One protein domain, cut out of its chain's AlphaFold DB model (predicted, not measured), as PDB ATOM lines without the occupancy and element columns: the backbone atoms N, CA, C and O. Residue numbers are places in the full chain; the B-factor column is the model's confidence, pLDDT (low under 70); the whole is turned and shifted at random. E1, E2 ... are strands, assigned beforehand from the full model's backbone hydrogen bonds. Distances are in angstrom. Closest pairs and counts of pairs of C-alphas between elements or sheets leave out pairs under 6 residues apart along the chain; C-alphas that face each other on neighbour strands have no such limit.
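This is residues 3 to 162 of the 274 residues of an uncharacterized protein of Myroides guanonis (UniProt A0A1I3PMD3). Two twisted sheets lie face to face as a sandwich: a larger sheet of E1, E2, E3, E4, E7, E9 and E10, and a smaller one of E5, E6, E11 and E8. E2 folds back sharply within the larger sheet, and residues 109 to 114 of the long link from E8 to E9 stick out. The printed part has 160 residues with no named helix and eleven named strands, E1 to E11 in chain order, and its class is all strand. The larger sheet is branched and mixed; the smaller is antiparallel in the order E5, E6, E11, E8. The whole is compact, with a radius of gyration of the C-alphas of 15.8 A and spans of 50 by 38 by 25 A.

E1, residues 3 to 11, begins at C-alpha 3 (-7.000, -5.051, -8.152) and is 21.9 A long. E2, residues 17 to 31, bends by 135 degrees at residue 28. E3 is residues 47 to 49, E4 56 to 59 and E5 66 to 70. E6, residues 73 to 82, spans 27.6 A; E7 is residues 86 to 91. E8, residues 96 to 105, spans 26.1 A and bends by 56 degrees at residue 99. E9, residues 123 to 130, and E10, residues 135 to 142, span 22.4 A and 22.5 A. E11, residues 146 to 156, spans 30.7 A and ends at C-alpha 156 (11.494, -29.008, -4.790).

E1, E2 and E3 form a meander, each strand the antiparallel neighbour of the one before. In the hairpin E1 and E2, N 8 and O 20 are 2.8 A apart, within hydrogen-bond range. Past its bend E2 pairs with E3, N 30 to O 48 at 3.0 A; E4 pairs with E2 by N 21 and O 57, 2.8 A. On the other side of E1 lies E7, parallel, with N 9 and O 89 at 2.7 A. E10 is antiparallel to E7, N 90 to O 138 at 2.8 A, and to edge strand E9, N 128 to O 137 at 2.8 A. In the other sheet, the antiparallel neighbours E5 and E6 have N 68 and O 75 within hydrogen-bond range at 2.9 A, E6 and E11 have N 76 and O 152 at 2.8 A, and E11 and E8 have N 102 and O 151 at 2.8 A. Between the sheets, the closest C-alphas of E8 and E10 are those of Val 97 and Ser 136, 6.0 A apart.

The C-alphas farthest apart, of Gly 112 and Asn 160, are 52.6 A apart. The printed part has no cut. The long links are E2 to E3 and E8 to E9, of 15 and 17 residues. Mean pLDDT of the printed part is 85.6; residues 104 to 123 are under 70.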
ATOM      1  N   THR A   3      -5.942  -4.153  -8.627       88.75
ATOM      2  CA  THR A   3      -7.000  -5.051  -8.152       88.75
ATOM      3  C   THR A   3      -7.759  -4.445  -6.973       88.75
ATOM      4  O   THR A   3      -7.268  -3.512  -6.338       88.75
ATOM      5  N   LYS A   4      -8.957  -4.956  -6.673       91.81
ATOM      6  CA  LYS A   4      -9.731  -4.542  -5.484       91.81
ATOM      7  C   LYS A   4      -9.438  -5.425  -4.275       91.81
ATOM      8  O   LYS A   4      -9.468  -4.990  -3.123       91.81
ATOM      9  N   PHE A   5      -9.156  -6.691  -4.549       94.31
ATOM     10  CA  PHE A   5      -8.855  -7.683  -3.535       94.31
ATOM     11  C   PHE A   5      -7.590  -8.419  -3.934       94.31
ATOM     12  O   PHE A   5      -7.494  -8.917  -5.052       94.31
ATOM     13  N   LEU A   6      -6.641  -8.520  -3.012       95.50
ATOM     14  CA  LEU A   6      -5.468  -9.363  -3.180       95.50
ATOM     15  C   LEU A   6      -5.449 -10.380  -2.046       95.50
ATOM     16  O   LEU A   6      -5.348 -10.011  -0.878       95.50
ATOM     17  N   LEU A   7      -5.561 -11.654  -2.398       95.81
ATOM     18  CA  LEU A   7      -5.407 -12.772  -1.481       95.81
ATOM     19  C   LEU A   7      -4.081 -13.463  -1.774       95.81
ATOM     20  O   LEU A   7      -3.951 -14.094  -2.818       95.81
ATOM     21  N   VAL A   8      -3.124 -13.377  -0.854       97.56
ATOM     22  CA  VAL A   8      -1.867 -14.129  -0.933       97.56
ATOM     23  C   VAL A   8      -1.929 -15.331   0.001       97.56
ATOM     24  O   VAL A   8      -1.951 -15.191   1.221       97.56
ATOM     25  N   GLN A   9      -1.964 -16.523  -0.572       97.69
ATOM     26  CA  GLN A   9      -1.938 -17.804   0.116       97.69
ATOM     27  C   GLN A   9      -0.488 -18.280   0.191       97.69
ATOM     28  O   GLN A   9       0.039 -18.861  -0.759       97.69
ATOM     29  N   LYS A  10       0.178 -17.984   1.307       97.75
ATOM     30  CA  LYS A  10       1.569 -18.372   1.540       97.75
ATOM     31  C   LYS A  10       1.616 -19.778   2.120       97.75
ATOM     32  O   LYS A  10       1.059 -20.014   3.192       97.75
ATOM     33  N   ILE A  11       2.274 -20.682   1.407       97.62
ATOM     34  CA  ILE A  11       2.495 -22.069   1.808       97.62
ATOM     35  C   ILE A  11       3.928 -22.192   2.326       97.62
ATOM     36  O   ILE A  11       4.860 -21.678   1.705       97.62
ATOM     37  N   GLU A  12       4.094 -22.882   3.446       96.19
ATOM     38  CA  GLU A  12       5.378 -23.198   4.064       96.19
ATOM     39  C   GLU A  12       5.795 -24.645   3.747       96.19
ATOM     40  O   GLU A  12       4.975 -25.490   3.383       96.19
ATOM     41  N   GLU A  13       7.092 -24.945   3.854       94.19
ATOM     42  CA  GLU A  13       7.649 -26.246   3.443       94.19
ATOM     43  C   GLU A  13       7.065 -27.428   4.236       94.19
ATOM     44  O   GLU A  13       6.893 -28.522   3.702       94.19
ATOM     45  N   ASN A  14       6.693 -27.197   5.495       93.38
ATOM     46  CA  ASN A  14       6.056 -28.191   6.358       93.38
ATOM     47  C   ASN A  14       4.567 -28.433   6.030       93.38
ATOM     48  O   ASN A  14       3.940 -29.288   6.653       93.38
ATOM     49  N   GLY A  15       3.999 -27.703   5.065       90.94
ATOM     50  CA  GLY A  15       2.595 -27.798   4.675       90.94
ATOM     51  C   GLY A  15       1.656 -26.888   5.461       90.94
ATOM     52  O   GLY A  15       0.461 -26.871   5.161       90.94
ATOM     53  N   ASP A  16       2.167 -26.109   6.419       94.94
ATOM     54  CA  ASP A  16       1.402 -25.010   6.995       94.94
ATOM     55  C   ASP A  16       1.157 -23.934   5.936       94.94
ATOM     56  O   ASP A  16       1.937 -23.744   5.004       94.94
ATOM     57  N   ALA A  17       0.068 -23.189   6.092       96.44
ATOM     58  CA  ALA A  17      -0.192 -22.033   5.252       96.44
ATOM     59  C   ALA A  17      -0.849 -20.899   6.037       96.44
ATOM     60  O   ALA A  17      -1.480 -21.109   7.081       96.44
ATOM     61  N   ASN A  18      -0.688 -19.682   5.522       97.50
ATOM     62  CA  ASN A  18      -1.361 -18.479   5.994       97.50
ATOM     63  C   ASN A  18      -1.907 -17.702   4.796       97.50
ATOM     64  O   ASN A  18      -1.241 -17.547   3.772       97.50
ATOM     65  N   PHE A  19      -3.148 -17.245   4.913       97.12
ATOM     66  CA  PHE A  19      -3.873 -16.545   3.861       97.12
ATOM     67  C   PHE A  19      -3.970 -15.069   4.237       97.12
ATOM     68  O   PHE A  19      -4.595 -14.717   5.238       97.12
ATOM     69  N   HIS A  20      -3.342 -14.215   3.439       96.94
ATOM     70  CA  HIS A  20      -3.241 -12.778   3.655       96.94
ATOM     71  C   HIS A  20      -4.171 -12.051   2.685       96.94
ATOM     72  O   HIS A  20      -3.925 -12.034   1.482       96.94
ATOM     73  N   LEU A  21      -5.246 -11.462   3.200       95.38
ATOM     74  CA  LEU A  21      -6.220 -10.707   2.421       95.38
ATOM     75  C   LEU A  21      -5.998  -9.205   2.592       95.38
ATOM     76  O   LEU A  21      -5.981  -8.689   3.714       95.38
ATOM     77  N   LEU A  22      -5.912  -8.512   1.464       94.75
ATOM     78  CA  LEU A  22      -5.889  -7.064   1.352       94.75
ATOM     79  C   LEU A  22      -7.133  -6.607   0.586       94.75
ATOM     80  O   LEU A  22      -7.529  -7.229  -0.404       94.75
ATOM     81  N   LYS A  23      -7.742  -5.511   1.041       93.00
ATOM     82  CA  LYS A  23      -8.936  -4.907   0.441       93.00
ATOM     83  C   LYS A  23      -8.735  -3.401   0.305       93.00
ATOM     84  O   LYS A  23      -8.491  -2.732   1.305       93.00
ATOM     85  N   SER A  24      -8.907  -2.882  -0.904       90.31
ATOM     86  CA  SER A  24      -8.970  -1.449  -1.210       90.31
ATOM     87  C   SER A  24      -9.750  -1.259  -2.512       90.31
ATOM     88  O   SER A  24      -9.895  -2.200  -3.285       90.31
ATOM     89  N   ASP A  25     -10.239  -0.056  -2.798       86.25
ATOM     90  CA  ASP A  25     -10.791   0.240  -4.129       86.25
ATOM     91  C   ASP A  25      -9.704   0.228  -5.214       86.25
ATOM     92  O   ASP A  25      -9.995   0.010  -6.393       86.25
ATOM     93  N   TYR A  26      -8.447   0.418  -4.801       86.25
ATOM     94  CA  TYR A  26      -7.275   0.434  -5.662       86.25
ATOM     95  C   TYR A  26      -6.070  -0.150  -4.914       86.25
ATOM     96  O   TYR A  26      -5.448   0.518  -4.090       86.25
ATOM     97  N   ILE A  27      -5.757  -1.420  -5.175       91.31
ATOM     98  CA  ILE A  27      -4.514  -2.061  -4.737       91.31
ATOM     99  C   ILE A  27      -3.582  -2.103  -5.936       91.31
ATOM    100  O   ILE A  27      -3.824  -2.854  -6.887       91.31
ATOM    101  N   GLN A  28      -2.507  -1.326  -5.868       91.25
ATOM    102  CA  GLN A  28      -1.385  -1.474  -6.775       91.25
ATOM    103  C   GLN A  28      -0.356  -2.411  -6.151       91.25
ATOM    104  O   GLN A  28       0.057  -2.236  -5.008       91.25
ATOM    105  N   TRP A  29       0.010  -3.441  -6.903       92.81
ATOM    106  CA  TRP A  29       0.987  -4.426  -6.468       92.81
ATOM    107  C   TRP A  29       1.876  -4.877  -7.621       92.81
ATOM    108  O   TRP A  29       1.463  -4.885  -8.793       92.81
ATOM    109  N   HIS A  30       3.076  -5.325  -7.278       92.19
ATOM    110  CA  HIS A  30       3.986  -6.024  -8.178       92.19
ATOM    111  C   HIS A  30       4.679  -7.178  -7.460       92.19
ATOM    112  O   HIS A  30       4.579  -7.355  -6.246       92.19
ATOM    113  N   PHE A  31       5.338  -8.017  -8.249       92.12
ATOM    114  CA  PHE A  31       6.101  -9.153  -7.761       92.12
ATOM    115  C   PHE A  31       7.580  -8.874  -7.994       92.12
ATOM    116  O   PHE A  31       8.006  -8.712  -9.139       92.12
ATOM    117  N   GLU A  32       8.363  -8.824  -6.923       90.38
ATOM    118  CA  GLU A  32       9.802  -8.597  -7.022       90.38
ATOM    119  C   GLU A  32      10.507  -9.856  -7.518       90.38
ATOM    120  O   GLU A  32      10.447 -10.907  -6.883       90.38
ATOM    121  N   ASN A  33      11.197  -9.764  -8.655       85.06
ATOM    122  CA  ASN A  33      11.845 -10.914  -9.293       85.06
ATOM    123  C   ASN A  33      13.363 -11.000  -9.026       85.06
ATOM    124  O   ASN A  33      13.965 -12.058  -9.237       85.06
ATOM    125  N   ARG A  34      13.990  -9.909  -8.562       83.88
ATOM    126  CA  ARG A  34      15.456  -9.747  -8.449       83.88
ATOM    127  C   ARG A  34      15.900  -9.172  -7.098       83.88
ATOM    128  O   ARG A  34      16.870  -8.425  -7.032       83.88
ATOM    129  N   LYS A  35      15.210  -9.529  -6.013       87.56
ATOM    130  CA  LYS A  35      15.518  -9.066  -4.647       87.56
ATOM    131  C   LYS A  35      15.427 -10.224  -3.646       87.56
ATOM    132  O   LYS A  35      14.573 -11.091  -3.804       87.56
ATOM    133  N   THR A  36      16.285 -10.236  -2.625       89.06
ATOM    134  CA  THR A  36      16.171 -11.124  -1.451       89.06
ATOM    135  C   THR A  36      15.286 -10.507  -0.365       89.06
ATOM    136  O   THR A  36      15.242  -9.285  -0.233       89.06
ATOM    137  N   GLU A  37      14.635 -11.342   0.443       88.19
ATOM    138  CA  GLU A  37      13.787 -10.894   1.553       88.19
ATOM    139  C   GLU A  37      14.596 -10.103   2.599       88.19
ATOM    140  O   GLU A  37      15.675 -10.518   3.034       88.19
ATOM    141  N   LEU A  38      14.079  -8.945   3.000       89.38
ATOM    142  CA  LEU A  38      14.584  -8.108   4.084       89.38
ATOM    143  C   LEU A  38      13.652  -8.202   5.295       89.38
ATOM    144  O   LEU A  38      12.459  -8.448   5.164       89.38
ATOM    145  N   LYS A  39      14.164  -7.904   6.495       86.81
ATOM    146  CA  LYS A  39      13.353  -7.914   7.733       86.81
ATOM    147  C   LYS A  39      12.169  -6.940   7.722       86.81
ATOM    148  O   LYS A  39      11.253  -7.092   8.518       86.81
ATOM    149  N   THR A  40      12.243  -5.911   6.886       86.62
ATOM    150  CA  THR A  40      11.207  -4.887   6.714       86.62
ATOM    151  C   THR A  40      10.184  -5.255   5.646       86.62
ATOM    152  O   THR A  40       9.223  -4.514   5.467       86.62
ATOM    153  N   ASP A  41      10.411  -6.335   4.897       87.56
ATOM    154  CA  ASP A  41       9.509  -6.736   3.826       87.56
ATOM    155  C   ASP A  41       8.198  -7.304   4.388       87.56
ATOM    156  O   ASP A  41       8.074  -7.662   5.565       87.56
ATOM    157  N   SER A  42       7.186  -7.356   3.525       86.25
ATOM    158  CA  SER A  42       5.884  -7.918   3.866       86.25
ATOM    159  C   SER A  42       6.008  -9.403   4.229       86.25
ATOM    160  O   SER A  42       6.839 -10.137   3.700       86.25
ATOM    161  N   VAL A  43       5.096  -9.891   5.074       90.56
ATOM    162  CA  VAL A  43       5.037 -11.313   5.478       90.56
ATOM    163  C   VAL A  43       4.842 -12.286   4.306       90.56
ATOM    164  O   VAL A  43       5.045 -13.492   4.452       90.56
ATOM    165  N   PHE A  44       4.450 -11.762   3.147       91.94
ATOM    166  CA  PHE A  44       4.196 -12.480   1.907       91.94
ATOM    167  C   PHE A  44       5.153 -12.058   0.780       91.94
ATOM    168  O   PHE A  44       4.819 -12.191  -0.402       91.94
ATOM    169  N   PHE A  45       6.341 -11.552   1.126       92.12
ATOM    170  CA  PHE A  45       7.424 -11.336   0.172       92.12
ATOM    171  C   PHE A  45       7.566 -12.565  -0.753       92.12
ATOM    172  O   PHE A  45       7.578 -13.698  -0.260       92.12
ATOM    173  N   PRO A  46       7.633 -12.393  -2.088       94.31
ATOM    174  CA  PRO A  46       8.077 -11.199  -2.819       94.31
ATOM    175  C   PRO A  46       6.968 -10.304  -3.400       94.31
ATOM    176  O   PRO A  46       7.239  -9.512  -4.304       94.31
ATOM    177  N   PHE A  47       5.728 -10.400  -2.918       94.31
ATOM    178  CA  PHE A  47       4.694  -9.438  -3.314       94.31
ATOM    179  C   PHE A  47       4.898  -8.100  -2.594       94.31
ATOM    180  O   PHE A  47       4.942  -8.042  -1.360       94.31
ATOM    181  N   VAL A  48       4.985  -7.028  -3.378       92.50
ATOM    182  CA  VAL A  48       5.103  -5.646  -2.908       92.50
ATOM    183  C   VAL A  48       3.805  -4.909  -3.208       92.50
ATOM    184  O   VAL A  48       3.198  -5.099  -4.263       92.50
ATOM    185  N   ILE A  49       3.367  -4.109  -2.240       90.88
ATOM    186  CA  ILE A  49       2.153  -3.302  -2.311       90.88
ATOM    187  C   ILE A  49       2.584  -1.841  -2.317       90.88
ATOM    188  O   ILE A  49       3.246  -1.401  -1.381       90.88
ATOM    189  N   ASP A  50       2.183  -1.098  -3.344       84.94
ATOM    190  CA  ASP A  50       2.521   0.320  -3.510       84.94
ATOM    191  C   ASP A  50       1.547   1.204  -2.709       84.94
ATOM    192  O   ASP A  50       0.900   2.106  -3.245       84.94
ATOM    193  N   SER A  51       1.345   0.887  -1.428       78.75
ATOM    194  CA  SER A  51       0.489   1.664  -0.531       78.75
ATOM    195  C   SER A  51       0.799   1.358   0.932       78.75
ATOM    196  O   SER A  51       0.713   0.206   1.361       78.75
ATOM    197  N   ASP A  52       1.097   2.407   1.695       71.25
ATOM    198  CA  ASP A  52       1.538   2.296   3.090       71.25
ATOM    199  C   ASP A  52       0.384   2.020   4.078       71.25
ATOM    200  O   ASP A  52       0.608   1.478   5.159       71.25
ATOM    201  N   ASP A  53      -0.865   2.318   3.693       80.44
ATOM    202  CA  ASP A  53      -2.023   2.331   4.607       80.44
ATOM    203  C   ASP A  53      -2.976   1.128   4.447       80.44
ATOM    204  O   ASP A  53      -4.074   1.097   5.019       80.44
ATOM    205  N   ILE A  54      -2.602   0.104   3.673       86.06
ATOM    206  CA  ILE A  54      -3.478  -1.055   3.449       86.06
ATOM    207  C   ILE A  54      -3.355  -2.062   4.594       86.06
ATOM    208  O   ILE A  54      -2.329  -2.709   4.800       86.06
ATOM    209  N   LYS A  55      -4.466  -2.279   5.302       88.75
ATOM    210  CA  LYS A  55      -4.553  -3.298   6.351       88.75
ATOM    211  C   LYS A  55      -4.526  -4.712   5.762       88.75
ATOM    212  O   LYS A  55      -5.400  -5.090   4.983       88.75
ATOM    213  N   ILE A  56      -3.579  -5.522   6.231       92.19
ATOM    214  CA  ILE A  56      -3.478  -6.950   5.911       92.19
ATOM    215  C   ILE A  56      -4.259  -7.754   6.955       92.19
ATOM    216  O   ILE A  56      -3.994  -7.657   8.154       92.19
ATOM    217  N   THR A  57      -5.205  -8.579   6.511       94.75
ATOM    218  CA  THR A  57      -5.898  -9.550   7.372       94.75
ATOM    219  C   THR A  57      -5.314 -10.935   7.129       94.75
ATOM    220  O   THR A  57      -5.321 -11.401   5.996       94.75
ATOM    221  N   THR A  58      -4.818 -11.598   8.174       95.69
ATOM    222  CA  THR A  58      -4.203 -12.929   8.055       95.69
ATOM    223  C   THR A  58      -5.081 -13.981   8.713       95.69
ATOM    224  O   THR A  58      -5.439 -13.834   9.878       95.69
ATOM    225  N   ASN A  59      -5.387 -15.049   7.979       94.06
ATOM    226  CA  ASN A  59      -6.188 -16.175   8.447       94.06
ATOM    227  C   ASN A  59      -5.490 -17.508   8.154       94.06
ATOM    228  O   ASN A  59      -4.619 -17.595   7.286       94.06
ATOM    229  N   LYS A  60      -5.899 -18.558   8.865       95.25
ATOM    230  CA  LYS A  60      -5.556 -19.934   8.493       95.25
ATOM    231  C   LYS A  60      -6.415 -20.406   7.311       95.25
ATOM    232  O   LYS A  60      -7.486 -19.833   7.098       95.25
ATOM    233  N   PRO A  61      -5.953 -21.413   6.547       93.75
ATOM    234  CA  PRO A  61      -6.730 -21.991   5.458       93.75
ATOM    235  C   PRO A  61      -8.101 -22.481   5.928       93.75
ATOM    236  O   PRO A  61      -8.251 -22.922   7.073       93.75
ATOM    237  N   GLY A  62      -9.090 -22.399   5.038       89.94
ATOM    238  CA  GLY A  62     -10.433 -22.917   5.276       89.94
ATOM    239  C   GLY A  62     -10.498 -24.444   5.192       89.94
ATOM    240  O   GLY A  62      -9.509 -25.122   4.915       89.94
ATOM    241  N   ALA A  63     -11.687 -25.001   5.423       88.00
ATOM    242  CA  ALA A  63     -11.919 -26.450   5.374       88.00
ATOM    243  C   ALA A  63     -11.830 -27.027   3.945       88.00
ATOM    244  O   ALA A  63     -11.650 -28.231   3.748       88.00
ATOM    245  N   GLU A  64     -11.992 -26.166   2.950       88.38
ATOM    246  CA  GLU A  64     -11.880 -26.441   1.525       88.38
ATOM    247  C   GLU A  64     -10.428 -26.633   1.065       88.38
ATOM    248  O   GLU A  64     -10.179 -27.404   0.133       88.38
ATOM    249  N   THR A  65      -9.472 -26.006   1.753       94.69
ATOM    250  CA  THR A  65      -8.059 -26.061   1.391       94.69
ATOM    251  C   THR A  65      -7.436 -27.377   1.849       94.69
ATOM    252  O   THR A  65      -7.547 -27.789   3.004       94.69
ATOM    253  N   LYS A  66      -6.715 -28.042   0.946       95.75
ATOM    254  CA  LYS A  66      -5.966 -29.271   1.228       95.75
ATOM    255  C   LYS A  66      -4.513 -29.105   0.826       95.75
ATOM    256  O   LYS A  66      -4.213 -28.834  -0.335       95.75
ATOM    257  N   ILE A  67      -3.619 -29.351   1.776       96.75
ATOM    258  CA  ILE A  67      -2.173 -29.336   1.559       96.75
ATOM    259  C   ILE A  67      -1.629 -30.705   1.950       96.75
ATOM    260  O   ILE A  67      -1.930 -31.216   3.027       96.75
ATOM    261  N   SER A  68      -0.862 -31.330   1.061       95.50
ATOM    262  CA  SER A  68      -0.159 -32.578   1.359       95.50
ATOM    263  C   SER A  68       1.305 -32.448   0.981       95.50
ATOM    264  O   SER A  68       1.611 -32.098  -0.163       95.50
ATOM    265  N   VAL A  69       2.181 -32.788   1.919       95.62
ATOM    266  CA  VAL A  69       3.633 -32.728   1.752       95.62
ATOM    267  C   VAL A  69       4.185 -34.136   1.577       95.62
ATOM    268  O   VAL A  69       3.806 -35.067   2.288       95.62
ATOM    269  N   LYS A  70       5.085 -34.282   0.614       91.69
ATOM    270  CA  LYS A  70       5.987 -35.420   0.447       91.69
ATOM    271  C   LYS A  70       7.417 -34.887   0.389       91.69
ATOM    272  O   LYS A  70       7.628 -33.695   0.204       91.69
ATOM    273  N   GLU A  71       8.388 -35.790   0.461       85.81
ATOM    274  CA  GLU A  71       9.824 -35.487   0.574       85.81
ATOM    275  C   GLU A  71      10.358 -34.413  -0.399       85.81
ATOM    276  O   GLU A  71      11.210 -33.615  -0.024       85.81
ATOM    277  N   SER A  72       9.841 -34.338  -1.630       89.94
ATOM    278  CA  SER A  72      10.233 -33.321  -2.624       89.94
ATOM    279  C   SER A  72       9.050 -32.692  -3.364       89.94
ATOM    280  O   SER A  72       9.216 -32.104  -4.435       89.94
ATOM    281  N   GLU A  73       7.837 -32.823  -2.829       92.75
ATOM    282  CA  GLU A  73       6.609 -32.397  -3.502       92.75
ATOM    283  C   GLU A  73       5.612 -31.817  -2.500       92.75
ATOM    284  O   GLU A  73       5.291 -32.450  -1.496       92.75
ATOM    285  N   ILE A  74       5.053 -30.652  -2.816       96.00
ATOM    286  CA  ILE A  74       3.914 -30.074  -2.105       96.00
ATOM    287  C   ILE A  74       2.739 -30.031  -3.066       96.00
ATOM    288  O   ILE A  74       2.797 -29.419  -4.131       96.00
ATOM    289  N   THR A  75       1.648 -30.681  -2.682       93.25
ATOM    290  CA  THR A  75       0.374 -30.553  -3.384       93.25
ATOM    291  C   THR A  75      -0.518 -29.593  -2.619       93.25
ATOM    292  O   THR A  75      -0.795 -29.816  -1.443       93.25
ATOM    293  N   PHE A  76      -1.001 -28.571  -3.313       95.12
ATOM    294  CA  PHE A  76      -1.986 -27.613  -2.837       95.12
ATOM    295  C   PHE A  76      -3.272 -27.784  -3.642       95.12
ATOM    296  O   PHE A  76      -3.231 -27.885  -4.869       95.12
ATOM    297  N   ALA A  77      -4.412 -27.823  -2.973       92.88
ATOM    298  CA  ALA A  77      -5.713 -27.798  -3.616       92.88
ATOM    299  C   ALA A  77      -6.659 -26.891  -2.842       92.88
ATOM    300  O   ALA A  77      -6.645 -26.898  -1.613       92.88
ATOM    301  N   ASP A  78      -7.478 -26.145  -3.569       92.50
ATOM    302  CA  ASP A  78      -8.427 -25.214  -2.980       92.50
ATOM    303  C   ASP A  78      -9.634 -25.019  -3.895       92.50
ATOM    304  O   ASP A  78      -9.550 -25.245  -5.107       92.50
ATOM    305  N   ASP A  79     -10.746 -24.592  -3.316       89.19
ATOM    306  CA  ASP A  79     -11.973 -24.297  -4.044       89.19
ATOM    307  C   ASP A  79     -12.302 -22.811  -3.924       89.19
ATOM    308  O   ASP A  79     -12.546 -22.296  -2.836       89.19
ATOM    309  N   TYR A  80     -12.432 -22.138  -5.061       87.56
ATOM    310  CA  TYR A  80     -12.735 -20.715  -5.103       87.56
ATOM    311  C   TYR A  80     -14.178 -20.459  -5.514       87.56
ATOM    312  O   TYR A  80     -14.717 -21.112  -6.408       87.56
ATOM    313  N   ALA A  81     -14.777 -19.462  -4.867       87.50
ATOM    314  CA  ALA A  81     -16.008 -18.795  -5.265       87.50
ATOM    315  C   ALA A  81     -15.828 -17.303  -4.966       87.50
ATOM    316  O   ALA A  81     -16.044 -16.856  -3.840       87.50
ATOM    317  N   VAL A  82     -15.328 -16.549  -5.946       87.31
ATOM    318  CA  VAL A  82     -14.866 -15.167  -5.740       87.31
ATOM    319  C   VAL A  82     -15.521 -14.204  -6.734       87.31
ATOM    320  O   VAL A  82     -15.839 -14.602  -7.861       87.31
ATOM    321  N   PRO A  83     -15.751 -12.940  -6.335       87.81
ATOM    322  CA  PRO A  83     -16.296 -11.931  -7.230       87.81
ATOM    323  C   PRO A  83     -15.252 -11.440  -8.244       87.81
ATOM    324  O   PRO A  83     -14.053 -11.679  -8.106       87.81
ATOM    325  N   ALA A  84     -15.712 -10.689  -9.241       85.88
ATOM    326  CA  ALA A  84     -14.856  -9.951 -10.163       85.88
ATOM    327  C   ALA A  84     -13.932  -8.946  -9.440       85.88
ATOM    328  O   ALA A  84     -14.315  -8.327  -8.443       85.88
ATOM    329  N   GLY A  85     -12.739  -8.718  -9.993       86.62
ATOM    330  CA  GLY A  85     -11.745  -7.789  -9.443       86.62
ATOM    331  C   GLY A  85     -10.919  -8.375  -8.297       86.62
ATOM    332  O   GLY A  85     -10.367  -7.619  -7.498       86.62
ATOM    333  N   PHE A  86     -10.872  -9.706  -8.201       91.62
ATOM    334  CA  PHE A  86     -10.073 -10.442  -7.229       91.62
ATOM    335  C   PHE A  86      -8.751 -10.886  -7.863       91.62
ATOM    336  O   PHE A  86      -8.722 -11.383  -8.989       91.62
ATOM    337  N   THR A  87      -7.655 -10.751  -7.130       93.69
ATOM    338  CA  THR A  87      -6.372 -11.366  -7.461       93.69
ATOM    339  C   THR A  87      -6.054 -12.407  -6.400       93.69
ATOM    340  O   THR A  87      -6.011 -12.093  -5.211       93.69
ATOM    341  N   ILE A  88      -5.832 -13.648  -6.823       94.75
ATOM    342  CA  ILE A  88      -5.443 -14.752  -5.937       94.75
ATOM    343  C   ILE A  88      -4.003 -15.110  -6.265       94.75
ATOM    344  O   ILE A  88      -3.698 -15.426  -7.409       94.75
ATOM    345  N   ALA A  89      -3.123 -15.072  -5.277       95.88
ATOM    346  CA  ALA A  89      -1.721 -15.418  -5.405       95.88
ATOM    347  C   ALA A  89      -1.397 -16.598  -4.489       95.88
ATOM    348  O   ALA A  89      -1.540 -16.494  -3.277       95.88
ATOM    349  N   ILE A  90      -0.923 -17.702  -5.049       96.88
ATOM    350  CA  ILE A  90      -0.432 -18.857  -4.295       96.88
ATOM    351  C   ILE A  90       1.083 -18.755  -4.266       96.88
ATOM    352  O   ILE A  90       1.713 -18.899  -5.311       96.88
ATOM    353  N   LEU A  91       1.657 -18.489  -3.097       97.81
ATOM    354  CA  LEU A  91       3.093 -18.326  -2.897       97.81
ATOM    355  C   LEU A  91       3.683 -19.610  -2.314       97.81
ATOM    356  O   LEU A  91       3.312 -20.026  -1.217       97.81
ATOM    357  N   PHE A  92       4.610 -20.220  -3.048       97.06
ATOM    358  CA  PHE A  92       5.261 -21.462  -2.649       97.06
ATOM    359  C   PHE A  92       6.493 -21.209  -1.761       97.06
ATOM    360  O   PHE A  92       7.055 -20.101  -1.763       97.06
ATOM    361  N   PRO A  93       6.931 -22.231  -1.000       96.31
ATOM    362  CA  PRO A  93       8.169 -22.164  -0.236       96.31
ATOM    363  C   PRO A  93       9.392 -21.957  -1.132       96.31
ATOM    364  O   PRO A  93       9.336 -22.096  -2.358       96.31
ATOM    365  N   GLU A  94      10.514 -21.645  -0.492       95.25
ATOM    366  CA  GLU A  94      11.798 -21.531  -1.171       95.25
ATOM    367  C   GLU A  94      12.140 -22.819  -1.930       95.25
ATOM    368  O   GLU A  94      11.941 -23.923  -1.425       95.25
ATOM    369  N   ASN A  95      12.647 -22.682  -3.154       94.81
ATOM    370  CA  ASN A  95      13.025 -23.775  -4.043       94.81
ATOM    371  C   ASN A  95      11.886 -24.716  -4.463       94.81
ATOM    372  O   ASN A  95      12.149 -25.757  -5.065       94.81
ATOM    373  N   PHE A  96      10.619 -24.361  -4.231       95.50
ATOM    374  CA  PHE A  96       9.477 -25.085  -4.789       95.50
ATOM    375  C   PHE A  96       8.942 -24.389  -6.038       95.50
ATOM    376  O   PHE A  96       8.628 -23.197  -6.023       95.50
ATOM    377  N   VAL A  97       8.799 -25.156  -7.121       91.31
ATOM    378  CA  VAL A  97       8.297 -24.676  -8.415       91.31
ATOM    379  C   VAL A  97       7.052 -25.460  -8.839       91.31
ATOM    380  O   VAL A  97       7.094 -26.695  -8.880       91.31
ATOM    381  N   PRO A  98       5.941 -24.778  -9.181       85.69
ATOM    382  CA  PRO A  98       4.757 -25.388  -9.773       85.69
ATOM    383  C   PRO A  98       5.087 -26.228 -11.003       85.69
ATOM    384  O   PRO A  98       5.760 -25.757 -11.916       85.69
ATOM    385  N   ARG A  99       4.571 -27.458 -11.056       76.94
ATOM    386  CA  ARG A  99       4.787 -28.380 -12.181       76.94
ATOM    387  C   ARG A  99       3.493 -28.881 -12.800       76.94
ATOM    388  O   ARG A  99       3.389 -28.982 -14.016       76.94
ATOM    389  N   ILE A 100       2.522 -29.247 -11.969       73.69
ATOM    390  CA  ILE A 100       1.242 -29.782 -12.437       73.69
ATOM    391  C   ILE A 100       0.158 -28.834 -11.973       73.69
ATOM    392  O   ILE A 100      -0.048 -28.707 -10.772       73.69
ATOM    393  N   ILE A 101      -0.558 -28.232 -12.917       78.31
ATOM    394  CA  ILE A 101      -1.700 -27.360 -12.652       78.31
ATOM    395  C   ILE A 101      -2.952 -28.029 -13.216       78.31
ATOM    396  O   ILE A 101      -2.978 -28.441 -14.376       78.31
ATOM    397  N   LYS A 102      -3.983 -28.179 -12.385       74.50
ATOM    398  CA  LYS A 102      -5.276 -28.743 -12.771       74.50
ATOM    399  C   LYS A 102      -6.398 -27.846 -12.280       74.50
ATOM    400  O   LYS A 102      -6.466 -27.521 -11.096       74.50
ATOM    401  N   PHE A 103      -7.306 -27.532 -13.190       77.50
ATOM    402  CA  PHE A 103      -8.575 -26.899 -12.874       77.50
ATOM    403  C   PHE A 103      -9.670 -27.955 -12.859       77.50
ATOM    404  O   PHE A 103      -9.641 -28.914 -13.634       77.50
ATOM    405  N   LYS A 104     -10.610 -27.799 -11.936       69.62
ATOM    406  CA  LYS A 104     -11.785 -28.649 -11.820       69.62
ATOM    407  C   LYS A 104     -13.019 -27.766 -11.879       69.62
ATOM    408  O   LYS A 104     -13.143 -26.828 -11.094       69.62
ATOM    409  N   ASP A 105     -13.950 -28.119 -12.753       64.69
ATOM    410  CA  ASP A 105     -15.258 -27.477 -12.767       64.69
ATOM    411  C   ASP A 105     -15.989 -27.793 -11.462       64.69
ATOM    412  O   ASP A 105     -16.066 -28.950 -11.021       64.69
ATOM    413  N   LYS A 106     -16.521 -26.752 -10.822       64.50
ATOM    414  CA  LYS A 106     -17.339 -26.912  -9.624       64.50
ATOM    415  C   LYS A 106     -18.813 -26.881 -10.035       64.50
ATOM    416  O   LYS A 106     -19.231 -25.909 -10.662       64.50
ATOM    417  N   PRO A 107     -19.617 -27.905  -9.695       56.72
ATOM    418  CA  PRO A 107     -21.055 -27.826  -9.895       56.72
ATOM    419  C   PRO A 107     -21.614 -26.706  -9.010       56.72
ATOM    420  O   PRO A 107     -21.400 -26.696  -7.798       56.72
ATOM    421  N   ILE A 108     -22.310 -25.751  -9.624       58.38
ATOM    422  CA  ILE A 108     -22.972 -24.645  -8.930       58.38
ATOM    423  C   ILE A 108     -24.461 -24.984  -8.860       58.38
ATOM    424  O   ILE A 108     -25.078 -25.245  -9.891       58.38
ATOM    425  N   ILE A 109     -25.041 -24.970  -7.656       57.44
ATOM    426  CA  ILE A 109     -26.499 -24.966  -7.467       57.44
ATOM    427  C   ILE A 109     -26.888 -23.522  -7.128       57.44
ATOM    428  O   ILE A 109     -26.748 -23.108  -5.976       57.44
ATOM    429  N   PRO A 110     -27.312 -22.716  -8.113       53.09
ATOM    430  CA  PRO A 110     -27.609 -21.301  -7.920       53.09
ATOM    431  C   PRO A 110     -28.960 -21.098  -7.213       53.09
ATOM    432  O   PRO A 110     -29.937 -20.655  -7.810       53.09
ATOM    433  N   ILE A 111     -29.047 -21.391  -5.916       49.56
ATOM    434  CA  ILE A 111     -30.236 -21.027  -5.133       49.56
ATOM    435  C   ILE A 111     -30.228 -19.499  -4.953       49.56
ATOM    436  O   ILE A 111     -29.484 -18.969  -4.137       49.56
ATOM    437  N   GLY A 112     -31.019 -18.783  -5.760       50.78
ATOM    438  CA  GLY A 112     -31.161 -17.319  -5.701       50.78
ATOM    439  C   GLY A 112     -30.092 -16.501  -6.446       50.78
ATOM    440  O   GLY A 112     -30.149 -15.277  -6.414       50.78
ATOM    441  N   LEU A 113     -29.147 -17.150  -7.142       54.69
ATOM    442  CA  LEU A 113     -28.020 -16.506  -7.848       54.69
ATOM    443  C   LEU A 113     -27.888 -16.989  -9.307       54.69
ATOM    444  O   LEU A 113     -26.785 -17.090  -9.851       54.69
ATOM    445  N   ASN A 114     -29.017 -17.332  -9.939       50.81
ATOM    446  CA  ASN A 114     -29.062 -17.839 -11.315       50.81
ATOM    447  C   ASN A 114     -28.327 -16.892 -12.276       50.81
ATOM    448  O   ASN A 114     -28.665 -15.716 -12.370       50.81
ATOM    449  N   GLY A 115     -27.321 -17.418 -12.985       57.34
ATOM    450  CA  GLY A 115     -26.559 -16.680 -13.997       57.34
ATOM    451  C   GLY A 115     -25.493 -15.712 -13.468       57.34
ATOM    452  O   GLY A 115     -24.891 -15.010 -14.271       57.34
ATOM    453  N   GLN A 116     -25.236 -15.657 -12.153       62.72
ATOM    454  CA  GLN A 116     -24.267 -14.705 -11.583       62.72
ATOM    455  C   GLN A 116     -22.822 -15.206 -11.534       62.72
ATOM    456  O   GLN A 116     -21.919 -14.395 -11.336       62.72
ATOM    457  N   PHE A 117     -22.601 -16.511 -11.689       57.09
ATOM    458  CA  PHE A 117     -21.281 -17.134 -11.668       57.09
ATOM    459  C   PHE A 117     -21.097 -17.992 -12.908       57.09
ATOM    460  O   PHE A 117     -22.009 -18.725 -13.301       57.09
ATOM    461  N   VAL A 118     -19.903 -17.936 -13.487       60.44
ATOM    462  CA  VAL A 118     -19.508 -18.841 -14.566       60.44
ATOM    463  C   VAL A 118     -18.666 -19.971 -13.971       60.44
ATOM    464  O   VAL A 118     -17.828 -19.738 -13.099       60.44
ATOM    465  N   SER A 119     -18.919 -21.210 -14.401       56.22
ATOM    466  CA  SER A 119     -18.225 -22.411 -13.910       56.22
ATOM    467  C   SER A 119     -16.970 -22.767 -14.713       56.22
ATOM    468  O   SER A 119     -16.399 -23.829 -14.491       56.22
ATOM    469  N   ASN A 120     -16.562 -21.921 -15.664       58.16
ATOM    470  CA  ASN A 120     -15.326 -22.077 -16.426       58.16
ATOM    471  C   ASN A 120     -14.229 -21.171 -15.850       58.16
ATOM    472  O   ASN A 120     -14.494 -20.124 -15.261       58.16
ATOM    473  N   THR A 121     -12.970 -21.567 -16.022       53.75
ATOM    474  CA  THR A 121     -11.817 -20.779 -15.578       53.75
ATOM    475  C   THR A 121     -11.606 -19.581 -16.508       53.75
ATOM    476  O   THR A 121     -10.776 -19.606 -17.409       53.75
ATOM    477  N   GLN A 122     -12.387 -18.516 -16.334       52.12
ATOM    478  CA  GLN A 122     -12.175 -17.240 -17.024       52.12
ATOM    479  C   GLN A 122     -11.330 -16.312 -16.150       52.12
ATOM    480  O   GLN A 122     -11.821 -15.392 -15.498       52.12
ATOM    481  N   GLY A 123     -10.033 -16.600 -16.117       56.50
ATOM    482  CA  GLY A 123      -9.023 -15.761 -15.492       56.50
ATOM    483  C   GLY A 123      -7.687 -15.961 -16.193       56.50
ATOM    484  O   GLY A 123      -7.340 -17.081 -16.563       56.50
ATOM    485  N   GLN A 124      -6.941 -14.877 -16.388       70.12
ATOM    486  CA  GLN A 124      -5.540 -14.993 -16.769       70.12
ATOM    487  C   GLN A 124      -4.778 -15.469 -15.535       70.12
ATOM    488  O   GLN A 124      -4.909 -14.867 -14.464       70.12
ATOM    489  N   PHE A 125      -3.986 -16.531 -15.675       81.31
ATOM    490  CA  PHE A 125      -3.009 -16.884 -14.657       81.31
ATOM    491  C   PHE A 125      -1.592 -16.730 -15.193       81.31
ATOM    492  O   PHE A 125      -1.341 -16.854 -16.389       81.31
ATOM    493  N   GLN A 126      -0.675 -16.446 -14.285       84.62
ATOM    494  CA  GLN A 126       0.748 -16.310 -14.556       84.62
ATOM    495  C   GLN A 126       1.524 -17.014 -13.451       84.62
ATOM    496  O   GLN A 126       1.069 -17.069 -12.305       84.62
ATOM    497  N   ILE A 127       2.687 -17.549 -13.798       86.62
ATOM    498  CA  ILE A 127       3.633 -18.094 -12.829       86.62
ATOM    499  C   ILE A 127       4.803 -17.125 -12.767       86.62
ATOM    500  O   ILE A 127       5.354 -16.760 -13.801       86.62
ATOM    501  N   LEU A 128       5.131 -16.671 -11.564       89.81
ATOM    502  CA  LEU A 128       6.158 -15.673 -11.318       89.81
ATOM    503  C   LEU A 128       7.263 -16.277 -10.456       89.81
ATOM    504  O   LEU A 128       6.986 -16.983  -9.488       89.81
ATOM    505  N   TYR A 129       8.508 -15.963 -10.792       90.50
ATOM    506  CA  TYR A 129       9.720 -16.447 -10.145       90.50
ATOM    507  C   TYR A 129      10.563 -15.289  -9.605       90.50
ATOM    508  O   TYR A 129      10.927 -14.361 -10.333       90.50
ATOM    509  N   ASN A 130      10.914 -15.358  -8.322       90.44
ATOM    510  CA  ASN A 130      11.961 -14.540  -7.727       90.44
ATOM    511  C   ASN A 130      13.242 -15.367  -7.684       90.44
ATOM    512  O   ASN A 130      13.343 -16.333  -6.927       90.44
ATOM    513  N   LYS A 131      14.229 -14.974  -8.492       83.44
ATOM    514  CA  LYS A 131      15.477 -15.726  -8.651       83.44
ATOM    515  C   LYS A 131      16.356 -15.680  -7.406       83.44
ATOM    516  O   LYS A 131      17.063 -16.649  -7.142       83.44
ATOM    517  N   LEU A 132      16.371 -14.556  -6.692       85.94
ATOM    518  CA  LEU A 132      17.297 -14.350  -5.577       85.94
ATOM    519  C   LEU A 132      16.781 -14.979  -4.287       85.94
ATOM    520  O   LEU A 132      17.542 -15.637  -3.596       85.94
ATOM    521  N   ALA A 133      15.493 -14.815  -3.995       91.00
ATOM    522  CA  ALA A 133      14.836 -15.446  -2.855       91.00
ATOM    523  C   ALA A 133      14.316 -16.859  -3.156       91.00
ATOM    524  O   ALA A 133      13.689 -17.459  -2.295       91.00
ATOM    525  N   LYS A 134      14.497 -17.351  -4.391       92.75
ATOM    526  CA  LYS A 134      14.091 -18.691  -4.841       92.75
ATOM    527  C   LYS A 134      12.631 -19.020  -4.519       92.75
ATOM    528  O   LYS A 134      12.287 -20.150  -4.192       92.75
ATOM    529  N   ARG A 135      11.741 -18.032  -4.626       94.19
ATOM    530  CA  ARG A 135      10.295 -18.206  -4.413       94.19
ATOM    531  C   ARG A 135       9.551 -18.128  -5.727       94.19
ATOM    532  O   ARG A 135       9.908 -17.346  -6.608       94.19
ATOM    533  N   SER A 136       8.502 -18.925  -5.852       94.06
ATOM    534  CA  SER A 136       7.610 -18.887  -7.004       94.06
ATOM    535  C   SER A 136       6.169 -18.675  -6.562       94.06
ATOM    536  O   SER A 136       5.788 -19.044  -5.448       94.06
ATOM    537  N   ALA A 137       5.362 -18.065  -7.423       94.81
ATOM    538  CA  ALA A 137       3.947 -17.888  -7.165       94.81
ATOM    539  C   ALA A 137       3.100 -18.105  -8.413       94.81
ATOM    540  O   ALA A 137       3.506 -17.752  -9.517       94.81
ATOM    541  N   ILE A 138       1.898 -18.639  -8.223       92.00
ATOM    542  CA  ILE A 138       0.851 -18.644  -9.248       92.00
ATOM    543  C   ILE A 138      -0.097 -17.502  -8.926       92.00
ATOM    544  O   ILE A 138      -0.608 -17.437  -7.812       92.00
ATOM    545  N   VAL A 139      -0.353 -16.623  -9.888       92.12
ATOM    546  CA  VAL A 139      -1.272 -15.498  -9.711       92.12
ATOM    547  C   VAL A 139      -2.428 -15.611 -10.684       92.12
ATOM    548  O   VAL A 139      -2.200 -15.655 -11.887       92.12
ATOM    549  N   PHE A 140      -3.651 -15.595 -10.165       90.44
ATOM    550  CA  PHE A 140      -4.901 -15.513 -10.911       90.44
ATOM    551  C   PHE A 140      -5.435 -14.089 -10.872       90.44
ATOM    552  O   PHE A 140      -5.619 -13.528  -9.792       90.44
ATOM    553  N   ASN A 141      -5.751 -13.541 -12.040       88.75
ATOM    554  CA  ASN A 141      -6.511 -12.305 -12.172       88.75
ATOM    555  C   ASN A 141      -7.946 -12.647 -12.572       88.75
ATOM    556  O   ASN A 141      -8.198 -13.193 -13.650       88.75
ATOM    557  N   ILE A 142      -8.886 -12.360 -11.674       87.88
ATOM    558  CA  ILE A 142     -10.287 -12.743 -11.807       87.88
ATOM    559  C   ILE A 142     -11.091 -11.552 -12.321       87.88
ATOM    560  O   ILE A 142     -11.346 -10.585 -11.600       87.88
ATOM    561  N   HIS A 143     -11.502 -11.626 -13.584       83.94
ATOM    562  CA  HIS A 143     -12.203 -10.530 -14.263       83.94
ATOM    563  C   HIS A 143     -13.726 -10.596 -14.122       83.94
ATOM    564  O   HIS A 143     -14.405  -9.597 -14.346       83.94
ATOM    565  N   GLN A 144     -14.263 -11.744 -13.715       82.25
ATOM    566  CA  GLN A 144     -15.691 -11.962 -13.517       82.25
ATOM    567  C   GLN A 144     -15.948 -12.877 -12.322       82.25
ATOM    568  O   GLN A 144     -15.056 -13.589 -11.874       82.25
ATOM    569  N   ASN A 145     -17.182 -12.884 -11.831       84.25
ATOM    570  CA  ASN A 145     -17.596 -13.788 -10.764       84.25
ATOM    571  C   ASN A 145     -17.429 -15.247 -11.217       84.25
ATOM    572  O   ASN A 145     -18.043 -15.677 -12.201       84.25
ATOM    573  N   VAL A 146     -16.614 -16.014 -10.498       81.56
ATOM    574  CA  VAL A 146     -16.212 -17.361 -10.920       81.56
ATOM    575  C   VAL A 146     -16.190 -18.328  -9.743       81.56
ATOM    576  O   VAL A 146     -15.821 -17.960  -8.625       81.56
ATOM    577  N   CYS A 147     -16.559 -19.579 -10.021       83.88
ATOM    578  CA  CYS A 147     -16.379 -20.692  -9.098       83.88
ATOM    579  C   CYS A 147     -15.572 -21.803  -9.772       83.88
ATOM    580  O   CYS A 147     -15.984 -22.318 -10.811       83.88
ATOM    581  N   PHE A 148     -14.450 -22.202  -9.179       81.75
ATOM    582  CA  PHE A 148     -13.594 -23.254  -9.725       81.75
ATOM    583  C   PHE A 148     -12.802 -23.957  -8.624       81.75
ATOM    584  O   PHE A 148     -12.438 -23.351  -7.620       81.75
ATOM    585  N   GLY A 149     -12.528 -25.241  -8.825       83.69
ATOM    586  CA  GLY A 149     -11.553 -25.979  -8.033       83.69
ATOM    587  C   GLY A 149     -10.170 -25.864  -8.661       83.69
ATOM    588  O   GLY A 149     -10.017 -25.923  -9.886       83.69
ATOM    589  N   PHE A 150      -9.152 -25.738  -7.828       86.81
ATOM    590  CA  PHE A 150      -7.763 -25.666  -8.238       86.81
ATOM    591  C   PHE A 150      -6.945 -26.737  -7.536       86.81
ATOM    592  O   PHE A 150      -7.113 -26.997  -6.346       86.81
ATOM    593  N   LYS A 151      -6.019 -27.348  -8.268       86.50
ATOM    594  CA  LYS A 151      -5.001 -28.223  -7.701       86.50
ATOM    595  C   LYS A 151      -3.666 -27.969  -8.381       86.50
ATOM    596  O   LYS A 151      -3.564 -28.063  -9.602       86.50
ATOM    597  N   CYS A 152      -2.638 -27.744  -7.577       86.25
ATOM    598  CA  CYS A 152      -1.259 -27.645  -8.013       86.25
ATOM    599  C   CYS A 152      -0.387 -28.666  -7.289       86.25
ATOM    600  O   CYS A 152      -0.563 -28.908  -6.097       86.25
ATOM    601  N   SER A 153       0.578 -29.238  -8.001       86.62
ATOM    602  CA  SER A 153       1.747 -29.869  -7.394       86.62
ATOM    603  C   SER A 153       2.986 -29.043  -7.727       86.62
ATOM    604  O   SER A 153       3.249 -28.757  -8.901       86.62
ATOM    605  N   ALA A 154       3.711 -28.642  -6.686       90.38
ATOM    606  CA  ALA A 154       4.998 -27.974  -6.761       90.38
ATOM    607  C   ALA A 154       6.105 -28.936  -6.327       90.38
ATOM    608  O   ALA A 154       5.965 -29.659  -5.339       90.38
ATOM    609  N   LYS A 155       7.211 -28.940  -7.068       90.94
ATOM    610  CA  LYS A 155       8.364 -29.804  -6.815       90.94
ATOM    611  C   LYS A 155       9.510 -28.981  -6.238       90.94
ATOM    612  O   LYS A 155       9.766 -27.883  -6.729       90.94
ATOM    613  N   LYS A 156      10.214 -29.540  -5.255       94.81
ATOM    614  CA  LYS A 156      11.494 -29.008  -4.790       94.81
ATOM    615  C   LYS A 156      12.555 -29.199  -5.874       94.81
ATOM    616  O   LYS A 156      12.674 -30.288  -6.443       94.81
ATOM    617  N   ILE A 157      13.299 -28.145  -6.160       88.19
ATOM    618  CA  ILE A 157      14.379 -28.125  -7.148       88.19
ATOM    619  C   ILE A 157      15.654 -27.564  -6.522       88.19
ATOM    620  O   ILE A 157      15.620 -26.993  -5.434       88.19
ATOM    621  N   ASN A 158      16.781 -27.744  -7.200       86.69
ATOM    622  CA  ASN A 158      18.052 -27.188  -6.748       86.69
ATOM    623  C   ASN A 158      18.163 -25.697  -7.104       86.69
ATOM    624  O   ASN A 158      17.582 -25.247  -8.091       86.69
ATOM    625  N   ASP A 159      18.997 -24.950  -6.376       82.00
ATOM    626  CA  ASP A 159      19.203 -23.509  -6.604       82.00
ATOM    627  C   ASP A 159      19.587 -23.170  -8.054       82.00
ATOM    628  O   ASP A 159      19.155 -22.144  -8.594       82.00
ATOM    629  N   ASN A 160      20.396 -24.034  -8.676       78.06
ATOM    630  CA  ASN A 160      20.885 -23.886 -10.050       78.06
ATOM    631  C   ASN A 160      19.808 -24.172 -11.105       78.06
ATOM    632  O   ASN A 160      19.945 -23.741 -12.244       78.06
ATOM    633  N   GLU A 161      18.744 -24.879 -10.727       78.38
ATOM    634  CA  GLU A 161      17.618 -25.232 -11.597       78.38
ATOM    635  C   GLU A 161      16.459 -24.230 -11.457       78.38
ATOM    636  O   GLU A 161      15.425 -24.382 -12.110       78.38
ATOM    637  N   PHE A 162      16.594 -23.213 -10.590       83.62
ATOM    638  CA  PHE A 162      15.504 -22.286 -10.300       83.62
ATOM    639  C   PHE A 162      15.161 -21.395 -11.509       83.62
ATOM    640  O   PHE A 162      16.047 -20.676 -11.985       83.62
TER     641      PHE A 162